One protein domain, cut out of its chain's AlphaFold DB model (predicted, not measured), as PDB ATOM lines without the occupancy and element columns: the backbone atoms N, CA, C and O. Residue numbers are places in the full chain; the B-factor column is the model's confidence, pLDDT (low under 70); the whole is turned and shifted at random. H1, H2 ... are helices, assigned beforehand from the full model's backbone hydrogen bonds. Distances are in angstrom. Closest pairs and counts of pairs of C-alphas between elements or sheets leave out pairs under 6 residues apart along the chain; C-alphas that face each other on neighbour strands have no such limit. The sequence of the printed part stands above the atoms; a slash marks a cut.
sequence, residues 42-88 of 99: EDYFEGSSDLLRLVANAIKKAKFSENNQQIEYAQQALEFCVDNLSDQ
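This is residues 42 to 88 of the 99 residues of an uncharacterized protein of Halobacteriovoraceae bacterium (UniProt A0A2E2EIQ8). Two long helices, H1 and H3, make an open V: the last residues of H1 meet the first residues of H3, and the far ends of both stand free. The short helix H2 and the links before and after it lie at the point of the V, where the chain turns back. The printed part has 47 residues, with three named helices in the order H1, H2, H3 and no named strand; the class is all helix. The whole is loose, with a radius of gyration of the C-alphas of 12.5 A, and flat, spanning 40 by 22 by 10 A.

H1, residues 42 to 60, touches H3, residues 73 to 88, with residues 56 to 60 alone, and H3 touches H1 with residues 74 to 78 alone. Their closest C-alphas, those of Lys 60 and Ala 74, are 5.0 A apart. The two run opposite ways at a steep tilt of 39 degrees. H2, residues 63 to 67, is close to H1 but not clearly touching; the closest C-alphas, those of Ile 59 and Ser 65, are 7.9 A apart. H2 is also close to H3 but not clearly touching, with the C-alphas of Ser 65 and Ala 74 closest at 5.6 A. In H1, H2 and H3 every O i to N i+4 pair is within hydrogen-bond range.

H1 begins with C-alpha 42 at (139.141, 139.006, 121.034) and measures 27.2 A to C-alpha 60 at (120.257, 155.752, 110.985). H2 has five residues. H3 measures 22.5 A and ends with C-alpha 88 at (124.172, 152.397, 132.869).

The C-alphas of Glu 42 and Gln 70 are the two farthest apart, 39.9 A. Residues 42 to 55 of H1 and 82 to 88 of H3 stand free. The links H1 to H2 and H2 to H3 are tight. The printed part has no cut. The mean pLDDT of the printed part is 89.5, and residues 69 to 70 are under 70.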
ATOM      1  N   GLU A  42     138.956 138.104 122.175       97.69
ATOM      2  CA  GLU A  42     139.141 139.006 121.034       97.69
ATOM      3  C   GLU A  42     137.864 139.083 120.186       97.69
ATOM      4  O   GLU A  42     137.293 140.162 120.026       97.69
ATOM      5  N   ASP A  43     137.341 137.930 119.755       97.31
ATOM      6  CA  ASP A  43     136.104 137.849 118.969       97.31
ATOM      7  C   ASP A  43     134.910 138.436 119.733       97.31
ATOM      8  O   ASP A  43     134.009 139.026 119.134       97.31
ATOM      9  N   TYR A  44     134.876 138.271 121.060       97.94
ATOM     10  CA  TYR A  44     133.830 138.846 121.898       97.94
ATOM     11  C   TYR A  44     133.871 140.377 121.864       97.94
ATOM     12  O   TYR A  44     132.833 141.004 121.637       97.94
ATOM     13  N   PHE A  45     135.043 140.990 122.051       97.19
ATOM     14  CA  PHE A  45     135.179 142.448 122.029       97.19
ATOM     15  C   PHE A  45     134.948 143.030 120.631       97.19
ATOM     16  O   PHE A  45     134.154 143.966 120.480       97.19
ATOM     17  N   GLU A  46     135.581 142.462 119.604       97.50
ATOM     18  CA  GLU A  46     135.409 142.912 118.220       97.50
ATOM     19  C   GLU A  46     133.964 142.720 117.751       97.50
ATOM     20  O   GLU A  46     133.330 143.656 117.255       97.50
ATOM     21  N   GLY A  47     133.398 141.537 117.993       97.69
ATOM     22  CA  GLY A  47     132.024 141.211 117.636       97.69
ATOM     23  C   GLY A  47     130.999 142.088 118.355       97.69
ATOM     24  O   GLY A  47     130.012 142.496 117.739       97.69
ATOM     25  N   SER A  48     131.227 142.432 119.626       96.75
ATOM     26  CA  SER A  48     130.349 143.337 120.383       96.75
ATOM     27  C   SER A  48     130.354 144.755 119.806       96.75
ATOM     28  O   SER A  48     129.292 145.359 119.630       96.75
ATOM     29  N   SER A  49     131.535 145.272 119.455       96.38
ATOM     30  CA  SER A  49     131.682 146.578 118.800       96.38
ATOM     31  C   SER A  49     130.981 146.604 117.437       96.38
ATOM     32  O   SER A  49     130.193 147.507 117.129       96.38
ATOM     33  N   ASP A  50     131.188 145.560 116.638       97.38
ATOM     34  CA  ASP A  50     130.572 145.416 115.324       97.38
ATOM     35  C   ASP A  50     129.045 145.280 115.404       97.38
ATOM     36  O   ASP A  50     128.324 145.855 114.579       97.38
ATOM     37  N   LEU A  51     128.535 144.584 116.423       97.50
ATOM     38  CA  LEU A  51     127.104 144.453 116.679       97.50
ATOM     39  C   LEU A  51     126.477 145.811 116.997       97.50
ATOM     40  O   LEU A  51     125.477 146.177 116.372       97.50
ATOM     41  N   LEU A  52     127.089 146.593 117.890       95.31
ATOM     42  CA  LEU A  52     126.634 147.952 118.192       95.31
ATOM     43  C   LEU A  52     126.665 148.850 116.949       95.31
ATOM     44  O   LEU A  52     125.710 149.591 116.703       95.31
ATOM     45  N   ARG A  53     127.696 148.736 116.103       95.38
ATOM     46  CA  ARG A  53     127.776 149.474 114.833       95.38
ATOM     47  C   ARG A  53     126.636 149.110 113.878       95.38
ATOM     48  O   ARG A  53     126.078 149.994 113.224       95.38
ATOM     49  N   LEU A  54     126.267 147.830 113.783       95.62
ATOM     50  CA  LEU A  54     125.134 147.392 112.962       95.62
ATOM     51  C   LEU A  54     123.797 147.920 113.494       95.62
ATOM     52  O   LEU A  54     122.978 148.388 112.701       95.62
ATOM     53  N   VAL A  55     123.593 147.903 114.813       95.00
ATOM     54  CA  VAL A  55     122.389 148.465 115.445       95.00
ATOM     55  C   VAL A  55     122.309 149.978 115.215       95.00
ATOM     56  O   VAL A  55     121.268 150.479 114.790       95.00
ATOM     57  N   ALA A  56     123.416 150.706 115.385       93.31
ATOM     58  CA  ALA A  56     123.470 152.138 115.104       93.31
ATOM     59  C   ALA A  56     123.130 152.455 113.637       93.31
ATOM     60  O   ALA A  56     122.395 153.401 113.348       93.31
ATOM     61  N   ASN A  57     123.609 151.637 112.695       91.50
ATOM     62  CA  ASN A  57     123.249 151.769 111.282       91.50
ATOM     63  C   ASN A  57     121.760 151.500 111.027       91.50
ATOM     64  O   ASN A  57     121.158 152.203 110.217       91.50
ATOM     65  N   ALA A  58     121.152 150.535 111.724       92.44
ATOM     66  CA  ALA A  58     119.715 150.288 111.628       92.44
ATOM     67  C   ALA A  58     118.892 151.499 112.100       92.44
ATOM     68  O   ALA A  58     117.927 151.865 111.434       92.44
ATOM     69  N   ILE A  59     119.319 152.176 113.172       92.25
ATOM     70  CA  ILE A  59     118.695 153.422 113.650       92.25
ATOM     71  C   ILE A  59     118.828 154.531 112.598       92.25
ATOM     72  O   ILE A  59     117.833 155.152 112.233       92.25
ATOM     73  N   LYS A  60     120.028 154.735 112.032       88.88
ATOM     74  CA  LYS A  60     120.257 155.752 110.985       88.88
ATOM     75  C   LYS A  60     119.419 155.537 109.725       88.88
ATOM     76  O   LYS A  60     119.124 156.499 109.020       88.88
ATOM     77  N   LYS A  61     119.089 154.284 109.414       87.56
ATOM     78  CA  LYS A  61     118.293 153.888 108.244       87.56
ATOM     79  C   LYS A  61     116.815 153.684 108.563       87.56
ATOM     80  O   LYS A  61     116.058 153.292 107.687       87.56
ATOM     81  N   ALA A  62     116.381 153.956 109.791       89.88
ATOM     82  CA  ALA A  62     114.975 153.861 110.133       89.88
ATOM     83  C   ALA A  62     114.146 154.822 109.266       89.88
ATOM     84  O   ALA A  62     114.549 155.961 109.016       89.88
ATOM     85  N   LYS A  63     112.940 154.393 108.872       87.69
ATOM     86  CA  LYS A  63     112.017 155.201 108.052       87.69
ATOM     87  C   LYS A  63     111.780 156.604 108.607       87.69
ATOM     88  O   LYS A  63     111.621 157.551 107.843       87.69
ATOM     89  N   PHE A  64     111.758 156.741 109.934       89.00
ATOM     90  CA  PHE A  64     111.619 158.038 110.590       89.00
ATOM     91  C   PHE A  64     112.733 159.003 110.168       89.00
ATOM     92  O   PHE A  64     112.448 160.135 109.787       89.00
ATOM     93  N   SER A  65     113.985 158.549 110.173       82.56
ATOM     94  CA  SER A  65     115.140 159.348 109.765       82.56
ATOM     95  C   SER A  65     115.168 159.600 108.258       82.56
ATOM     96  O   SER A  65     115.480 160.709 107.837       82.56
ATOM     97  N   GLU A  66     114.790 158.613 107.438       78.25
ATOM     98  CA  GLU A  66     114.740 158.777 105.976       78.25
ATOM     99  C   GLU A  66     113.727 159.843 105.534       78.25
ATOM    100  O   GLU A  66     114.001 160.595 104.599       78.25
ATOM    101  N   ASN A  67     112.591 159.941 106.229       80.62
ATOM    102  CA  ASN A  67     111.521 160.890 105.916       80.62
ATOM    103  C   ASN A  67     111.745 162.296 106.501       80.62
ATOM    104  O   ASN A  67     111.050 163.230 106.109       80.62
ATOM    105  N   ASN A  68     112.693 162.465 107.427       78.69
ATOM    106  CA  ASN A  68     112.915 163.717 108.159       78.69
ATOM    107  C   ASN A  68     114.347 164.248 107.984       78.69
ATOM    108  O   ASN A  68     114.999 164.619 108.951       78.69
ATOM    109  N   GLN A  69     114.836 164.321 106.744       69.69
ATOM    110  CA  GLN A  69     116.230 164.693 106.435       69.69
ATOM    111  C   GLN A  69     116.617 166.137 106.795       69.69
ATOM    112  O   GLN A  69     117.798 166.461 106.826       69.69
ATOM    113  N   GLN A  70     115.642 167.017 107.048       62.38
ATOM    114  CA  GLN A  70     115.903 168.403 107.456       62.38
ATOM    115  C   GLN A  70     116.430 168.525 108.891       62.38
ATOM    116  O   GLN A  70     116.964 169.571 109.248       62.38
ATOM    117  N   ILE A  71     116.255 167.488 109.714       70.38
ATOM    118  CA  ILE A  71     116.679 167.462 111.113       70.38
ATOM    119  C   ILE A  71     117.497 166.189 111.318       70.38
ATOM    120  O   ILE A  71     117.098 165.105 110.899       70.38
ATOM    121  N   GLU A  72     118.638 166.294 111.993       81.81
ATOM    122  CA  GLU A  72     119.549 165.171 112.234       81.81
ATOM    123  C   GLU A  72     119.041 164.233 113.349       81.81
ATOM    124  O   GLU A  72     119.773 163.845 114.254       81.81
ATOM    125  N   TYR A  73     117.769 163.824 113.293       86.81
ATOM    126  CA  TYR A  73     117.142 162.977 114.313       86.81
ATOM    127  C   TYR A  73     117.864 161.647 114.521       86.81
ATOM    128  O   TYR A  73     117.895 161.129 115.630       86.81
ATOM    129  N   ALA A  74     118.450 161.088 113.461       85.94
ATOM    130  CA  ALA A  74     119.273 159.889 113.579       85.94
ATOM    131  C   ALA A  74     120.474 160.116 114.505       85.94
ATOM    132  O   ALA A  74     120.825 159.231 115.277       85.94
ATOM    133  N   GLN A  75     121.104 161.288 114.423       87.69
ATOM    134  CA  GLN A  75     122.226 161.643 115.281       87.69
ATOM    135  C   GLN A  75     121.752 161.885 116.712       87.69
ATOM    136  O   GLN A  75     122.283 161.256 117.618       87.69
ATOM    137  N   GLN A  76     120.696 162.680 116.901       91.56
ATOM    138  CA  GLN A  76     120.126 162.946 118.228       91.56
ATOM    139  C   GLN A  76     119.694 161.663 118.949       91.56
ATOM    140  O   GLN A  76     119.941 161.497 120.138       91.56
ATOM    141  N   ALA A  77     119.074 160.725 118.225       92.69
ATOM    142  CA  ALA A  77     118.693 159.433 118.781       92.69
ATOM    143  C   ALA A  77     119.917 158.618 119.223       92.69
ATOM    144  O   ALA A  77     119.877 157.976 120.267       92.69
ATOM    145  N   LEU A  78     121.006 158.648 118.449       92.81
ATOM    146  CA  LEU A  78     122.237 157.943 118.800       92.81
ATOM    147  C   LEU A  78     122.972 158.594 119.971       92.81
ATOM    148  O   LEU A  78     123.449 157.866 120.833       92.81
ATOM    149  N   GLU A  79     123.038 159.924 120.018       93.06
ATOM    150  CA  GLU A  79     123.586 160.674 121.155       93.06
ATOM    151  C   GLU A  79     122.827 160.307 122.434       93.06
ATOM    152  O   GLU A  79     123.426 159.822 123.388       93.06
ATOM    153  N   PHE A  80     121.493 160.364 122.389       93.38
ATOM    154  CA  PHE A  80     120.644 159.934 123.496       93.38
ATOM    155  C   PHE A  80     120.889 158.471 123.908       93.38
ATOM    156  O   PHE A  80     120.900 158.147 125.095       93.38
ATOM    157  N   CYS A  81     121.087 157.553 122.956       92.00
ATOM    158  CA  CYS A  81     121.436 156.168 123.276       92.00
ATOM    159  C   CYS A  81     122.796 156.053 123.976       92.00
ATOM    160  O   CYS A  81     122.910 155.287 124.929       92.00
ATOM    161  N   VAL A  82     123.815 156.784 123.516       91.38
ATOM    162  CA  VAL A  82     125.161 156.763 124.109       91.38
ATOM    163  C   VAL A  82     125.150 157.340 125.520       91.38
ATOM    164  O   VAL A  82     125.765 156.740 126.401       91.38
ATOM    165  N   ASP A  83     124.417 158.426 125.754       92.06
ATOM    166  CA  ASP A  83     124.272 159.025 127.084       92.06
ATOM    167  C   ASP A  83     123.662 158.013 128.067       92.06
ATOM    168  O   ASP A  83     124.259 157.698 129.095       92.06
ATOM    169  N   ASN A  84     122.539 157.389 127.692       89.62
ATOM    170  CA  ASN A  84     121.883 156.378 128.528       89.62
ATOM    171  C   ASN A  84     122.751 155.132 128.770       89.62
ATOM    172  O   ASN A  84     122.740 154.573 129.867       89.62
ATOM    173  N   LEU A  85     123.474 154.656 127.749       88.44
ATOM    174  CA  LEU A  85     124.373 153.506 127.891       88.44
ATOM    175  C   LEU A  85     125.544 153.836 128.816       88.44
ATOM    176  O   LEU A  85     125.913 153.013 129.650       88.44
ATOM    177  N   SER A  86     126.104 155.039 128.691       87.94
ATOM    178  CA  SER A  86     127.185 155.511 129.556       87.94
ATOM    179  C   SER A  86     126.713 155.573 131.005       87.94
ATOM    180  O   SER A  86     127.367 155.009 131.879       87.94
ATOM    181  N   ASP A  87     125.534 156.144 131.259       86.81
ATOM    182  CA  ASP A  87     124.937 156.166 132.596       86.81
ATOM    183  C   ASP A  87     124.798 154.755 133.182       86.81
ATOM    184  O   ASP A  87     125.207 154.513 134.315       86.81
ATOM    185  N   GLN A  88     124.301 153.785 132.409       83.69
ATOM    186  CA  GLN A  88     124.172 152.397 132.869       83.69
ATOM    187  C   GLN A  88     125.516 151.720 133.168       83.69
ATOM    188  O   GLN A  88     125.607 150.921 134.101       83.69
TER     189      GLN A  88